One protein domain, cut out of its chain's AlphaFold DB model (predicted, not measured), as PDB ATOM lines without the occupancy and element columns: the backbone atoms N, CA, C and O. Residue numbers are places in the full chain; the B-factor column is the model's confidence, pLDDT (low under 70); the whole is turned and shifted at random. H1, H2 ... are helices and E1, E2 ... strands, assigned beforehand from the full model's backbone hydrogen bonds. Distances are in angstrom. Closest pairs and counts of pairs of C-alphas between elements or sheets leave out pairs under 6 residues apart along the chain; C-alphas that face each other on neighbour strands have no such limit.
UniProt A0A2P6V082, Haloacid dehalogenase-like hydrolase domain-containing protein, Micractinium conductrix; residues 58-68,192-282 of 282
ATOM      1  N   PRO A  58       0.776 -47.228 -12.259       92.00
ATOM      2  CA  PRO A  58      -0.407 -48.070 -12.396       92.00
ATOM      3  C   PRO A  58      -1.641 -47.254 -12.793       92.00
ATOM      4  O   PRO A  58      -1.907 -46.220 -12.178       92.00
ATOM      5  N   GLY A  59      -2.366 -47.713 -13.818       92.50
ATOM      6  CA  GLY A  59      -3.608 -47.106 -14.306       92.50
ATOM      7  C   GLY A  59      -3.445 -45.969 -15.321       92.50
ATOM      8  O   GLY A  59      -4.454 -45.435 -15.780       92.50
ATOM      9  N   VAL A  60      -2.215 -45.575 -15.680       93.50
ATOM     10  CA  VAL A  60      -1.973 -44.557 -16.724       93.50
ATOM     11  C   VAL A  60      -2.379 -45.062 -18.104       93.50
ATOM     12  O   VAL A  60      -2.962 -44.317 -18.880       93.50
ATOM     13  N   ASP A  61      -2.081 -46.318 -18.403       93.00
ATOM     14  CA  ASP A  61      -2.475 -47.005 -19.630       93.00
ATOM     15  C   ASP A  61      -3.996 -46.991 -19.823       93.00
ATOM     16  O   ASP A  61      -4.470 -46.485 -20.836       93.00
ATOM     17  N   ALA A  62      -4.757 -47.420 -18.812       93.94
ATOM     18  CA  ALA A  62      -6.218 -47.393 -18.846       93.94
ATOM     19  C   ALA A  62      -6.770 -45.962 -18.963       93.94
ATOM     20  O   ALA A  62      -7.688 -45.705 -19.735       93.94
ATOM     21  N   PHE A  63      -6.180 -45.004 -18.235       95.44
ATOM     22  CA  PHE A  63      -6.562 -43.593 -18.332       95.44
ATOM     23  C   PHE A  63      -6.376 -43.037 -19.752       95.44
ATOM     24  O   PHE A  63      -7.225 -42.288 -20.233       95.44
ATOM     25  N   LEU A  64      -5.268 -43.383 -20.410       94.62
ATOM     26  CA  LEU A  64      -4.980 -42.955 -21.777       94.62
ATOM     27  C   LEU A  64      -5.878 -43.660 -22.793       94.62
ATOM     28  O   LEU A  64      -6.340 -43.007 -23.724       94.62
ATOM     29  N   ASP A  65      -6.144 -44.952 -22.613       94.38
ATOM     30  CA  ASP A  65      -7.032 -45.711 -23.494       94.38
ATOM     31  C   ASP A  65      -8.455 -45.147 -23.470       94.38
ATOM     32  O   ASP A  65      -9.020 -44.892 -24.533       94.38
ATOM     33  N   ASP A  66      -8.990 -44.855 -22.282       95.50
ATOM     34  CA  ASP A  66     -10.300 -44.217 -22.131       95.50
ATOM     35  C   ASP A  66     -10.339 -42.835 -22.807       95.50
ATOM     36  O   ASP A  66     -11.314 -42.495 -23.477       95.50
ATOM     37  N   ALA A  67      -9.273 -42.040 -22.662       94.56
ATOM     38  CA  ALA A  67      -9.182 -40.715 -23.272       94.56
ATOM     39  C   ALA A  67      -9.128 -40.790 -24.805       94.56
ATOM     40  O   ALA A  67      -9.833 -40.056 -25.497       94.56
ATOM     41  N   LEU A  68      -8.312 -41.699 -25.344       93.25
ATOM     42  CA  LEU A  68      -8.171 -41.907 -26.783       93.25
ATOM     43  C   LEU A  68      -9.446 -42.502 -27.399       93.25
ATOM     44  O   LEU A  68      -9.802 -42.135 -28.517       93.25
ATOM     45  N   ARG A 192      14.544 -25.060 -17.122       57.75
ATOM     46  CA  ARG A 192      13.537 -25.885 -17.817       57.75
ATOM     47  C   ARG A 192      12.145 -25.782 -17.196       57.75
ATOM     48  O   ARG A 192      11.170 -25.665 -17.934       57.75
ATOM     49  N   ALA A 193      12.037 -25.743 -15.871       50.41
ATOM     50  CA  ALA A 193      10.776 -25.458 -15.192       50.41
ATOM     51  C   ALA A 193      10.246 -24.063 -15.573       50.41
ATOM     52  O   ALA A 193       9.046 -23.910 -15.775       50.41
ATOM     53  N   GLY A 194      11.138 -23.086 -15.774       54.09
ATOM     54  CA  GLY A 194      10.817 -21.763 -16.315       54.09
ATOM     55  C   GLY A 194      10.496 -21.727 -17.818       54.09
ATOM     56  O   GLY A 194       9.977 -20.719 -18.292       54.09
ATOM     57  N   ARG A 195      10.760 -22.803 -18.579       65.94
ATOM     58  CA  ARG A 195      10.376 -22.931 -20.004       65.94
ATOM     59  C   ARG A 195       8.928 -23.367 -20.195       65.94
ATOM     60  O   ARG A 195       8.368 -23.136 -21.261       65.94
ATOM     61  N   LEU A 196       8.306 -23.961 -19.178       74.00
ATOM     62  CA  LEU A 196       6.867 -24.221 -19.158       74.00
ATOM     63  C   LEU A 196       6.124 -22.943 -18.776       74.00
ATOM     64  O   LEU A 196       5.574 -22.808 -17.688       74.00
ATOM     65  N   THR A 197       6.155 -21.971 -19.681       81.81
ATOM     66  CA  THR A 197       5.442 -20.714 -19.500       81.81
ATOM     67  C   THR A 197       3.957 -20.876 -19.840       81.81
ATOM     68  O   THR A 197       3.582 -21.761 -20.617       81.81
ATOM     69  N   PRO A 198       3.101 -19.968 -19.344       85.00
ATOM     70  CA  PRO A 198       1.701 -19.870 -19.766       85.00
ATOM     71  C   PRO A 198       1.548 -19.859 -21.299       85.00
ATOM     72  O   PRO A 198       0.748 -20.600 -21.867       85.00
ATOM     73  N   SER A 199       2.390 -19.089 -21.998       84.56
ATOM     74  CA  SER A 199       2.377 -19.000 -23.464       84.56
ATOM     75  C   SER A 199       2.672 -20.330 -24.156       84.56
ATOM     76  O   SER A 199       2.047 -20.642 -25.166       84.56
ATOM     77  N   VAL A 200       3.589 -21.131 -23.608       84.12
ATOM     78  CA  VAL A 200       3.897 -22.463 -24.128       84.12
ATOM     79  C   VAL A 200       2.710 -23.395 -23.924       84.12
ATOM     80  O   VAL A 200       2.312 -24.066 -24.869       84.12
ATOM     81  N   MET A 201       2.078 -23.386 -22.747       86.50
ATOM     82  CA  MET A 201       0.870 -24.184 -22.501       86.50
ATOM     83  C   MET A 201      -0.248 -23.832 -23.492       86.50
ATOM     84  O   MET A 201      -0.838 -24.726 -24.099       86.50
ATOM     85  N   ALA A 202      -0.492 -22.541 -23.725       85.38
ATOM     86  CA  ALA A 202      -1.478 -22.093 -24.706       85.38
ATOM     87  C   ALA A 202      -1.136 -22.543 -26.137       85.38
ATOM     88  O   ALA A 202      -2.011 -23.035 -26.853       85.38
ATOM     89  N   ALA A 203       0.134 -22.438 -26.540       83.88
ATOM     90  CA  ALA A 203       0.592 -22.920 -27.840       83.88
ATOM     91  C   ALA A 203       0.395 -24.436 -27.985       83.88
ATOM     92  O   ALA A 203      -0.065 -24.894 -29.027       83.88
ATOM     93  N   LEU A 204       0.667 -25.219 -26.936       85.25
ATOM     94  CA  LEU A 204       0.461 -26.667 -26.951       85.25
ATOM     95  C   LEU A 204      -1.003 -27.041 -27.164       85.25
ATOM     96  O   LEU A 204      -1.288 -27.858 -28.039       85.25
ATOM     97  N   ALA A 205      -1.928 -26.408 -26.444       87.50
ATOM     98  CA  ALA A 205      -3.356 -26.626 -26.666       87.50
ATOM     99  C   ALA A 205      -3.782 -26.260 -28.095       87.50
ATOM    100  O   ALA A 205      -4.490 -27.037 -28.737       87.50
ATOM    101  N   ALA A 206      -3.266 -25.150 -28.634       84.94
ATOM    102  CA  ALA A 206      -3.508 -24.763 -30.021       84.94
ATOM    103  C   ALA A 206      -2.991 -25.817 -31.014       84.94
ATOM    104  O   ALA A 206      -3.719 -26.193 -31.929       84.94
ATOM    105  N   THR A 207      -1.789 -26.375 -30.807       82.62
ATOM    106  CA  THR A 207      -1.290 -27.459 -31.673       82.62
ATOM    107  C   THR A 207      -2.184 -28.697 -31.617       82.62
ATOM    108  O   THR A 207      -2.297 -29.419 -32.607       82.62
ATOM    109  N   LEU A 208      -2.792 -28.991 -30.464       83.94
ATOM    110  CA  LEU A 208      -3.699 -30.129 -30.273       83.94
ATOM    111  C   LEU A 208      -5.109 -29.869 -30.820       83.94
ATOM    112  O   LEU A 208      -5.936 -30.779 -30.795       83.94
ATOM    113  N   GLY A 209      -5.386 -28.648 -31.294       85.88
ATOM    114  CA  GLY A 209      -6.707 -28.231 -31.757       85.88
ATOM    115  C   GLY A 209      -7.737 -28.110 -30.633       85.88
ATOM    116  O   GLY A 209      -8.934 -28.130 -30.905       85.88
ATOM    117  N   SER A 210      -7.297 -28.006 -29.374       86.88
ATOM    118  CA  SER A 210      -8.187 -27.947 -28.211       86.88
ATOM    119  C   SER A 210      -8.261 -26.525 -27.648       86.88
ATOM    120  O   SER A 210      -7.219 -25.902 -27.426       86.88
ATOM    121  N   PRO A 211      -9.462 -25.981 -27.377       91.38
ATOM    122  CA  PRO A 211      -9.577 -24.696 -26.707       91.38
ATOM    123  C   PRO A 211      -9.115 -24.808 -25.246       91.38
ATOM    124  O   PRO A 211      -9.207 -25.862 -24.609       91.38
ATOM    125  N   LEU A 212      -8.622 -23.697 -24.690       91.38
ATOM    126  CA  LEU A 212      -8.002 -23.674 -23.358       91.38
ATOM    127  C   LEU A 212      -8.960 -24.169 -22.261       91.38
ATOM    128  O   LEU A 212      -8.571 -24.975 -21.421       91.38
ATOM    129  N   ASN A 213     -10.236 -23.782 -22.336       91.94
ATOM    130  CA  ASN A 213     -11.285 -24.184 -21.392       91.94
ATOM    131  C   ASN A 213     -11.743 -25.650 -21.524       91.94
ATOM    132  O   ASN A 213     -12.443 -26.144 -20.644       91.94
ATOM    133  N   LYS A 214     -11.360 -26.359 -22.592       92.75
ATOM    134  CA  LYS A 214     -11.590 -27.808 -22.745       92.75
ATOM    135  C   LYS A 214     -10.309 -28.629 -22.593       92.75
ATOM    136  O   LYS A 214     -10.308 -29.828 -22.850       92.75
ATOM    137  N   THR A 215      -9.216 -27.997 -22.177       94.25
ATOM    138  CA  THR A 215      -7.925 -28.662 -22.008       94.25
ATOM    139  C   THR A 215      -7.676 -28.977 -20.537       94.25
ATOM    140  O   THR A 215      -7.867 -28.128 -19.663       94.25
ATOM    141  N   VAL A 216      -7.232 -30.209 -20.269       95.19
ATOM    142  CA  VAL A 216      -6.883 -30.697 -18.930       95.19
ATOM    143  C   VAL A 216      -5.381 -30.942 -18.846       95.19
ATOM    144  O   VAL A 216      -4.803 -31.630 -19.682       95.19
ATOM    145  N   VAL A 217      -4.756 -30.410 -17.804       93.81
ATOM    146  CA  VAL A 217      -3.353 -30.620 -17.456       93.81
ATOM    147  C   VAL A 217      -3.299 -31.572 -16.273       93.81
ATOM    148  O   VAL A 217      -3.796 -31.250 -15.194       93.81
ATOM    149  N   VAL A 218      -2.674 -32.733 -16.462       93.62
ATOM    150  CA  VAL A 218      -2.434 -33.708 -15.393       93.62
ATOM    151  C   VAL A 218      -0.955 -33.682 -15.032       93.62
ATOM    152  O   VAL A 218      -0.109 -33.968 -15.878       93.62
ATOM    153  N   ALA A 219      -0.620 -33.322 -13.792       89.44
ATOM    154  CA  ALA A 219       0.777 -33.173 -13.382       89.44
ATOM    155  C   ALA A 219       1.014 -33.523 -11.908       89.44
ATOM    156  O   ALA A 219       0.131 -33.413 -11.064       89.44
ATOM    157  N   GLY A 220       2.249 -33.923 -11.589       82.94
ATOM    158  CA  GLY A 220       2.707 -34.140 -10.210       82.94
ATOM    159  C   GLY A 220       3.492 -32.966  -9.614       82.94
ATOM    160  O   GLY A 220       3.934 -33.059  -8.474       82.94
ATOM    161  N   GLY A 221       3.708 -31.890 -10.380       79.94
ATOM    162  CA  GLY A 221       4.495 -30.718  -9.980       79.94
ATOM    163  C   GLY A 221       3.673 -29.431 -10.013       79.94
ATOM    164  O   GLY A 221       2.887 -29.224 -10.936       79.94
ATOM    165  N   HIS A 222       3.880 -28.561  -9.020       83.25
ATOM    166  CA  HIS A 222       3.129 -27.313  -8.860       83.25
ATOM    167  C   HIS A 222       3.293 -26.349 -10.042       83.25
ATOM    168  O   HIS A 222       2.294 -25.874 -10.567       83.25
ATOM    169  N   SER A 223       4.523 -26.132 -10.516       80.75
ATOM    170  CA  SER A 223       4.824 -25.165 -11.585       80.75
ATOM    171  C   SER A 223       4.088 -25.448 -12.898       80.75
ATOM    172  O   SER A 223       3.627 -24.527 -13.565       80.75
ATOM    173  N   ILE A 224       3.923 -26.726 -13.259       83.69
ATOM    174  CA  ILE A 224       3.185 -27.134 -14.467       83.69
ATOM    175  C   ILE A 224       1.702 -26.783 -14.330       83.69
ATOM    176  O   ILE A 224       1.081 -26.278 -15.265       83.69
ATOM    177  N   MET A 225       1.134 -27.052 -13.153       88.69
ATOM    178  CA  MET A 225      -0.263 -26.732 -12.873       88.69
ATOM    179  C   MET A 225      -0.474 -25.222 -12.822       88.69
ATOM    180  O   MET A 225      -1.423 -24.728 -13.410       88.69
ATOM    181  N   GLU A 226       0.434 -24.469 -12.209       89.25
ATOM    182  CA  GLU A 226       0.371 -23.007 -12.183       89.25
ATOM    183  C   GLU A 226       0.379 -22.412 -13.602       89.25
ATOM    184  O   GLU A 226      -0.501 -21.620 -13.949       89.25
ATOM    185  N   ALA A 227       1.293 -22.873 -14.463       87.50
ATOM    186  CA  ALA A 227       1.354 -22.450 -15.859       87.50
ATOM    187  C   ALA A 227       0.053 -22.764 -16.618       87.50
ATOM    188  O   ALA A 227      -0.489 -21.890 -17.294       87.50
ATOM    189  N   GLY A 228      -0.494 -23.976 -16.473       90.06
ATOM    190  CA  GLY A 228      -1.763 -24.360 -17.101       90.06
ATOM    191  C   GLY A 228      -2.964 -23.564 -16.579       90.06
ATOM    192  O   GLY A 228      -3.795 -23.093 -17.357       90.06
ATOM    193  N   LYS A 229      -3.042 -23.350 -15.263       92.25
ATOM    194  CA  LYS A 229      -4.134 -22.605 -14.626       92.25
ATOM    195  C   LYS A 229      -4.156 -21.146 -15.055       92.25
ATOM    196  O   LYS A 229      -5.227 -20.609 -15.320       92.25
ATOM    197  N   SER A 230      -2.983 -20.527 -15.192       90.50
ATOM    198  CA  SER A 230      -2.856 -19.123 -15.602       90.50
ATOM    199  C   SER A 230      -3.411 -18.827 -17.004       90.50
ATOM    200  O   SER A 230      -3.816 -17.700 -17.268       90.50
ATOM    201  N   VAL A 231      -3.487 -19.834 -17.885       91.12
ATOM    202  CA  VAL A 231      -4.108 -19.720 -19.219       91.12
ATOM    203  C   VAL A 231      -5.535 -20.262 -19.275       91.12
ATOM    204  O   VAL A 231      -6.127 -20.344 -20.347       91.12
ATOM    205  N   GLY A 232      -6.109 -20.640 -18.133       91.31
ATOM    206  CA  GLY A 232      -7.484 -21.118 -18.064       91.31
ATOM    207  C   GLY A 232      -7.669 -22.582 -18.463       91.31
ATOM    208  O   GLY A 232      -8.774 -22.947 -18.852       91.31
ATOM    209  N   MET A 233      -6.657 -23.441 -18.314       94.50
ATOM    210  CA  MET A 233      -6.840 -24.901 -18.387       94.50
ATOM    211  C   MET A 233      -7.330 -25.471 -17.055       94.50
ATOM    212  O   MET A 233      -7.135 -24.858 -16.003       94.50
ATOM    213  N   LEU A 234      -7.974 -26.643 -17.085       95.31
ATOM    214  CA  LEU A 234      -8.244 -27.430 -15.877       95.31
ATOM    215  C   LEU A 234      -6.964 -28.121 -15.427       95.31
ATOM    216  O   LEU A 234      -6.262 -28.712 -16.240       95.31
ATOM    217  N   THR A 235      -6.668 -28.082 -14.135       94.56
ATOM    218  CA  THR A 235      -5.428 -28.632 -13.583       94.56
ATOM    219  C   THR A 235      -5.730 -29.700 -12.547       94.56
ATOM    220  O   THR A 235      -6.351 -29.442 -11.520       94.56
ATOM    221  N   LEU A 236      -5.302 -30.929 -12.822       94.81
ATOM    222  CA  LEU A 236      -5.511 -32.078 -11.951       94.81
ATOM    223  C   LEU A 236      -4.155 -32.567 -11.440       94.81
ATOM    224  O   LEU A 236      -3.275 -32.965 -12.207       94.81
ATOM    225  N   GLY A 237      -3.992 -32.529 -10.125       91.62
ATOM    226  CA  GLY A 237      -2.793 -32.984  -9.447       91.62
ATOM    227  C   GLY A 237      -2.810 -34.494  -9.270       91.62
ATOM    228  O   GLY A 237      -3.728 -35.031  -8.659       91.62
ATOM    229  N   VAL A 238      -1.771 -35.179  -9.738       91.56
ATOM    230  CA  VAL A 238      -1.509 -36.579  -9.375       91.56
ATOM    231  C   VAL A 238      -0.080 -36.674  -8.839       91.56
ATOM    232  O   VAL A 238       0.824 -37.121  -9.554       91.56
ATOM    233  N   PRO A 239       0.179 -36.190  -7.613       84.94
ATOM    234  CA  PRO A 239       1.515 -36.195  -7.036       84.94
ATOM    235  C   PRO A 239       2.127 -37.603  -6.927       84.94
ATOM    236  O   PRO A 239       1.407 -38.608  -6.907       84.94
ATOM    237  N   PRO A 240       3.467 -37.704  -6.856       80.69
ATOM    238  CA  PRO A 240       4.120 -38.927  -6.406       80.69
ATOM    239  C   PRO A 240       3.806 -39.177  -4.923       80.69
ATOM    240  O   PRO A 240       3.554 -38.239  -4.168       80.69
ATOM    241  N   SER A 241       3.875 -40.437  -4.490       74.56
ATOM    242  CA  SER A 241       3.495 -40.872  -3.132       74.56
ATOM    243  C   SER A 241       4.233 -40.153  -1.997       74.56
ATOM    244  O   SER A 241       3.715 -40.052  -0.890       74.56
ATOM    245  N   VAL A 242       5.434 -39.641  -2.272       71.81
ATOM    246  CA  VAL A 242       6.299 -38.948  -1.306       71.81
ATOM    247  C   VAL A 242       6.164 -37.422  -1.335       71.81
ATOM    248  O   VAL A 242       6.863 -36.734  -0.593       71.81
ATOM    249  N   ALA A 243       5.309 -36.860  -2.195       70.56
ATOM    250  CA  ALA A 243       5.119 -35.414  -2.233       70.56
ATOM    251  C   ALA A 243       4.346 -34.914  -1.008       70.56
ATOM    252  O   ALA A 243       3.396 -35.543  -0.541       70.56
ATOM    253  N   MET A 244       4.704 -33.720  -0.530       65.62
ATOM    254  CA  MET A 244       3.923 -33.051   0.505       65.62
ATOM    255  C   MET A 244       2.550 -32.657  -0.047       65.62
ATOM    256  O   MET A 244       2.450 -31.852  -0.973       65.62
ATOM    257  N   ARG A 245       1.483 -33.190   0.560       60.78
ATOM    258  CA  ARG A 245       0.089 -32.968   0.136       60.78
ATOM    259  C   ARG A 245      -0.327 -31.484   0.108       60.78
ATOM    260  O   ARG A 245      -1.220 -31.132  -0.649       60.78
ATOM    261  N   GLY A 246       0.346 -30.612   0.866       60.22
ATOM    262  CA  GLY A 246       0.068 -29.168   0.926       60.22
ATOM    263  C   GLY A 246       0.708 -28.305  -0.172       60.22
ATOM    264  O   GLY A 246       0.512 -27.095  -0.170       60.22
ATOM    265  N   GLY A 247       1.479 -28.883  -1.100       69.75
ATOM    266  CA  GLY A 247       2.271 -28.125  -2.082       69.75
ATOM    267  C   GLY A 247       1.569 -27.764  -3.400       69.75
ATOM    268  O   GLY A 247       2.236 -27.314  -4.327       69.75
ATOM    269  N   PHE A 248       0.261 -27.998  -3.539       81.12
ATOM    270  CA  PHE A 248      -0.421 -27.987  -4.843       81.12
ATOM    271  C   PHE A 248      -1.617 -27.026  -4.909       81.12
ATOM    272  O   PHE A 248      -2.668 -27.387  -5.426       81.12
ATOM    273  N   SER A 249      -1.461 -25.785  -4.439       83.88
ATOM    274  CA  SER A 249      -2.526 -24.759  -4.473       83.88
ATOM    275  C   SER A 249      -3.033 -24.423  -5.883       83.88
ATOM    276  O   SER A 249      -4.166 -23.979  -6.054       83.88
ATOM    277  N   ALA A 250      -2.207 -24.654  -6.906       86.38
ATOM    278  CA  ALA A 250      -2.598 -24.472  -8.296       86.38
ATOM    279  C   ALA A 250      -3.552 -25.567  -8.800       86.38
ATOM    280  O   ALA A 250      -4.253 -25.308  -9.765       86.38
ATOM    281  N   ALA A 251      -3.623 -26.745  -8.169       90.31
ATOM    282  CA  ALA A 251      -4.490 -27.831  -8.621       90.31
ATOM    283  C   ALA A 251      -5.971 -27.533  -8.330       90.31
ATOM    284  O   ALA A 251      -6.320 -27.095  -7.236       90.31
ATOM    285  N   ASP A 252      -6.851 -27.822  -9.285       92.31
ATOM    286  CA  ASP A 252      -8.306 -27.757  -9.094       92.31
ATOM    287  C   ASP A 252      -8.837 -28.997  -8.351       92.31
ATOM    288  O   ASP A 252      -9.831 -28.923  -7.631       92.31
ATOM    289  N   ALA A 253      -8.153 -30.136  -8.493       92.06
ATOM    290  CA  ALA A 253      -8.362 -31.343  -7.695       92.06
ATOM    291  C   ALA A 253      -7.061 -32.153  -7.596       92.06
ATOM    292  O   ALA A 253      -6.232 -32.105  -8.504       92.06
ATOM    293  N   ILE A 254      -6.893 -32.915  -6.513       91.38
ATOM    294  CA  ILE A 254      -5.708 -33.750  -6.257       91.38
ATOM    295  C   ILE A 254      -6.140 -35.209  -6.081       91.38
ATOM    296  O   ILE A 254      -7.121 -35.488  -5.393       91.38
ATOM    297  N   PHE A 255      -5.382 -36.131  -6.675       91.75
ATOM    298  CA  PHE A 255      -5.602 -37.574  -6.621       91.75
ATOM    299  C   PHE A 255      -4.317 -38.307  -6.229       91.75
ATOM    300  O   PHE A 255      -3.229 -37.955  -6.678       91.75
ATOM    301  N   ASP A 256      -4.442 -39.379  -5.450       88.19
ATOM    302  CA  ASP A 256      -3.286 -40.153  -4.967       88.19
ATOM    303  C   ASP A 256      -2.672 -41.076  -6.049       88.19
ATOM    304  O   ASP A 256      -1.550 -41.567  -5.913       88.19
ATOM    305  N   GLY A 257      -3.374 -41.287  -7.165       90.94
ATOM    306  CA  GLY A 257      -2.942 -42.145  -8.268       90.94
ATOM    307  C   GLY A 257      -3.931 -42.147  -9.430       90.94
ATOM    308  O   GLY A 257      -4.852 -41.329  -9.460       90.94
ATOM    309  N   PHE A 258      -3.752 -43.071 -10.373       93.50
ATOM    310  CA  PHE A 258      -4.702 -43.329 -11.458       93.50
ATOM    311  C   PHE A 258      -5.557 -44.563 -11.140       93.50
ATOM    312  O   PHE A 258      -5.156 -45.416 -10.350       93.50
ATOM    313  N   GLY A 259      -6.735 -44.655 -11.756       91.31
ATOM    314  CA  GLY A 259      -7.622 -45.816 -11.656       91.31
ATOM    315  C   GLY A 259      -8.782 -45.674 -10.663       91.31
ATOM    316  O   GLY A 259      -9.056 -44.602 -10.112       91.31
ATOM    317  N   ALA A 260      -9.523 -46.771 -10.486       83.50
ATOM    318  CA  ALA A 260     -10.675 -46.848  -9.589       83.50
ATOM    319  C   ALA A 260     -10.262 -46.774  -8.102       83.50
ATOM    320  O   ALA A 260      -9.095 -46.925  -7.761       83.50
ATOM    321  N   GLY A 261     -11.219 -46.522  -7.198       78.94
ATOM    322  CA  GLY A 261     -10.944 -46.536  -5.748       78.94
ATOM    323  C   GLY A 261     -10.293 -45.265  -5.189       78.94
ATOM    324  O   GLY A 261      -9.535 -45.327  -4.233       78.94
ATOM    325  N   GLY A 262     -10.584 -44.104  -5.783       79.50
ATOM    326  CA  GLY A 262     -10.093 -42.795  -5.314       79.50
ATOM    327  C   GLY A 262      -9.061 -42.145  -6.236       79.50
ATOM    328  O   GLY A 262      -8.862 -40.937  -6.161       79.50
ATOM    329  N   GLY A 263      -8.505 -42.903  -7.183       89.62
ATOM    330  CA  GLY A 263      -7.632 -42.384  -8.234       89.62
ATOM    331  C   GLY A 263      -8.353 -41.552  -9.302       89.62
ATOM    332  O   GLY A 263      -9.594 -41.482  -9.371       89.62
ATOM    333  N   LEU A 264      -7.540 -40.910 -10.136       95.12
ATOM    334  CA  LEU A 264      -7.949 -40.199 -11.336       95.12
ATOM    335  C   LEU A 264      -8.300 -41.203 -12.441       95.12
ATOM    336  O   LEU A 264      -7.496 -42.055 -12.812       95.12
ATOM    337  N   THR A 265      -9.502 -41.068 -12.990       95.94
ATOM    338  CA  THR A 265      -9.955 -41.769 -14.202       95.94
ATOM    339  C   THR A 265     -10.327 -40.731 -15.253       95.94
ATOM    340  O   THR A 265     -10.661 -39.597 -14.890       95.94
ATOM    341  N   TRP A 266     -10.313 -41.103 -16.536       95.69
ATOM    342  CA  TRP A 266     -10.702 -40.187 -17.612       95.69
ATOM    343  C   TRP A 266     -12.120 -39.643 -17.400       95.69
ATOM    344  O   TRP A 266     -12.345 -38.433 -17.413       95.69
ATOM    345  N   ARG A 267     -13.062 -40.524 -17.043       93.94
ATOM    346  CA  ARG A 267     -14.446 -40.150 -16.729       93.94
ATOM    347  C   ARG A 267     -14.541 -39.094 -15.623       93.94
ATOM    348  O   ARG A 267     -15.320 -38.154 -15.746       93.94
ATOM    349  N   LYS A 268     -13.752 -39.217 -14.548       95.00
ATOM    350  CA  LYS A 268     -13.708 -38.194 -13.485       95.00
ATOM    351  C   LYS A 268     -13.118 -36.879 -13.988       95.00
ATOM    352  O   LYS A 268     -13.662 -35.831 -13.660       95.00
ATOM    353  N   ALA A 269     -12.036 -36.930 -14.767       95.06
ATOM    354  CA  ALA A 269     -11.417 -35.734 -15.337       95.06
ATOM    355  C   ALA A 269     -12.423 -34.943 -16.187       95.06
ATOM    356  O   ALA A 269     -12.593 -33.741 -15.985       95.06
ATOM    357  N   ARG A 270     -13.156 -35.646 -17.059       94.75
ATOM    358  CA  ARG A 270     -14.204 -35.071 -17.906       94.75
ATOM    359  C   ARG A 270     -15.352 -34.475 -17.093       94.75
ATOM    360  O   ARG A 270     -15.703 -33.324 -17.306       94.75
ATOM    361  N   LEU A 271     -15.863 -35.192 -16.092       94.44
ATOM    362  CA  LEU A 271     -16.926 -34.672 -15.221       94.44
ATOM    363  C   LEU A 271     -16.529 -33.379 -14.495       94.44
ATOM    364  O   LEU A 271     -17.369 -32.508 -14.284       94.44
ATOM    365  N   ILE A 272     -15.267 -33.251 -14.078       94.88
ATOM    366  CA  ILE A 272     -14.770 -32.026 -13.435       94.88
ATOM    367  C   ILE A 272     -14.667 -30.891 -14.458       94.88
ATOM    368  O   ILE A 272     -15.031 -29.758 -14.145       94.88
ATOM    369  N   LEU A 273     -14.203 -31.194 -15.672       94.06
ATOM    370  CA  LEU A 273     -14.119 -30.234 -16.769       94.06
ATOM    371  C   LEU A 273     -15.498 -29.690 -17.158       94.06
ATOM    372  O   LEU A 273     -15.671 -28.477 -17.246       94.06
ATOM    373  N   ASP A 274     -16.482 -30.571 -17.321       93.38
ATOM    374  CA  ASP A 274     -17.846 -30.206 -17.707       93.38
ATOM    375  C   ASP A 274     -18.500 -29.331 -16.629       93.38
ATOM    376  O   ASP A 274     -18.935 -28.219 -16.920       93.38
ATOM    377  N   LYS A 275     -18.427 -29.741 -15.353       93.00
ATOM    378  CA  LYS A 275     -18.928 -28.941 -14.218       93.00
ATOM    379  C   LYS A 275     -18.280 -27.564 -14.123       93.00
ATOM    380  O   LYS A 275     -18.915 -26.597 -13.707       93.00
ATOM    381  N   ARG A 276     -16.988 -27.468 -14.437       90.81
ATOM    382  CA  ARG A 276     -16.279 -26.188 -14.448       90.81
ATOM    383  C   ARG A 276     -16.789 -25.293 -15.577       90.81
ATOM    384  O   ARG A 276     -16.966 -24.099 -15.354       90.81
ATOM    385  N   ASN A 277     -17.022 -25.857 -16.757       88.94
ATOM    386  CA  ASN A 277     -17.522 -25.111 -17.907       88.94
ATOM    387  C   ASN A 277     -18.974 -24.655 -17.713       88.94
ATOM    388  O   ASN A 277     -19.294 -23.529 -18.075       88.94
ATOM    389  N   GLU A 278     -19.815 -25.465 -17.066       89.62
ATOM    390  CA  GLU A 278     -21.173 -25.073 -16.660       89.62
ATOM    391  C   GLU A 278     -21.156 -23.870 -15.710       89.62
ATOM    392  O   GLU A 278     -21.875 -22.901 -15.927       89.62
ATOM    393  N   LYS A 279     -20.285 -23.892 -14.691       85.56
ATOM    394  CA  LYS A 279     -20.130 -22.773 -13.747       85.56
ATOM    395  C   LYS A 279     -19.586 -21.498 -14.383       85.56
ATOM    396  O   LYS A 279     -19.846 -20.426 -13.866       85.56
ATOM    397  N   ALA A 280     -18.787 -21.612 -15.442       79.12
ATOM    398  CA  ALA A 280     -18.229 -20.458 -16.144       79.12
ATOM    399  C   ALA A 280     -19.209 -19.838 -17.157       79.12
ATOM    400  O   ALA A 280     -18.950 -18.744 -17.650       79.12
ATOM    401  N   ALA A 281     -20.287 -20.551 -17.501       74.88
ATOM    402  CA  ALA A 281     -21.333 -20.092 -18.414       74.88
ATOM    403  C   ALA A 281     -22.536 -19.443 -17.697       74.88
ATOM    404  O   ALA A 281     -23.395 -18.877 -18.372       74.88
ATOM    405  N   GLN A 282     -22.601 -19.553 -16.365       60.72
ATOM    406  CA  GLN A 282     -23.570 -18.887 -15.484       60.72
ATOM    407  C   GLN A 282     -23.006 -17.559 -14.982       60.72
ATOM    408  O   GLN A 282     -23.810 -16.612 -14.850       60.72
TER     409      GLN A 282
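What this domain is: This is residues 58 to 68 and 192 to 282 of the 282 residues of the protein "Haloacid dehalogenase-like hydrolase domain-containing protein" of Micractinium conductrix (UniProt A0A2P6V082). A small two-strand parallel sheet, E1 beside E2, makes the core, with H3 packed over one face and the long helix H4 over the other. H2 packs on H3, while H1 meets the beginning of H4, and residues 238 to 265 make a long loop between E2 and H4, in which residues 253 to 254 add a short parallel pairing to E2. The printed part has 102 residues, with four named helices and two named strands in the order H1, H2, E1, H3, E2, H4; the class is mostly helix. The whole is compact and rounded, with a radius of gyration of the C-alphas of 13.4 A and spans of 33 by 30 by 27 A.

Where its parts are: H1 is residues 60 to 68, beginning at C-alpha 60 at (-1.973, -44.557, -16.724) and measuring 12.1 A from first to last C-alpha. After the cut, H2 is residues 198 to 207, 14.4 A. E1 is residues 216 to 219, 9.8 A, with C-alpha 216 at (-6.883, -30.697, -18.930). H3 is residues 222 to 230, 12.2 A, and E2 is residues 234 to 237, 10.1 A. H4, residues 266 to 281, is the longest helix at 22.7 A and ends at C-alpha 281 at (-21.333, -20.092, -18.414).

How they stand to each other: E1 and E2 are parallel neighbours at 22 degrees; N 217 and O 234 are 2.8 A apart, and N 236 and O 217 are 2.8 A apart, both within hydrogen-bond range. E1, H3 and E2 form a strand-helix-strand unit, two parallel neighbour strands with a helix between them in the chain, and its crossover is right-handed. The closest C-alphas of H3 and E2 are those of Met 225 and Thr 235, 5.5 A apart. The closest C-alphas of E2 and H4 are those of Leu 234 and Leu 273, 6.6 A apart. H2 and H3 touch, closest at the C-alphas of Pro 198 and Ala 227, 4.7 A apart; at 71 degrees they are only just about perpendicular. H4 touches H1 with residues 266 to 267 alone, the closest C-alphas being those of Phe 63 and Trp 266, 5.4 A apart. H1 and H4 run the same way at a steep tilt of 53 degrees. H3 and H4 are apart, as are H2 and H4. In H1, H2, H3 and H4 every O i to N i+4 pair is within hydrogen-bond range.

The domain as a whole: The two C-alphas farthest apart are those of Val 242 and Gln 282, at 38.7 A. Residues 69 to 191 are not printed, and C-alphas 68 and 192 are 28.4 A apart across the cut. The link from E2 to H4 is long, with 28 residues; those from E1 to H3 and from H3 to E2 are tight. Mean pLDDT of the printed part is 86.3, and residues 192 to 195, residues 244 to 247 and residue 282 are under 70.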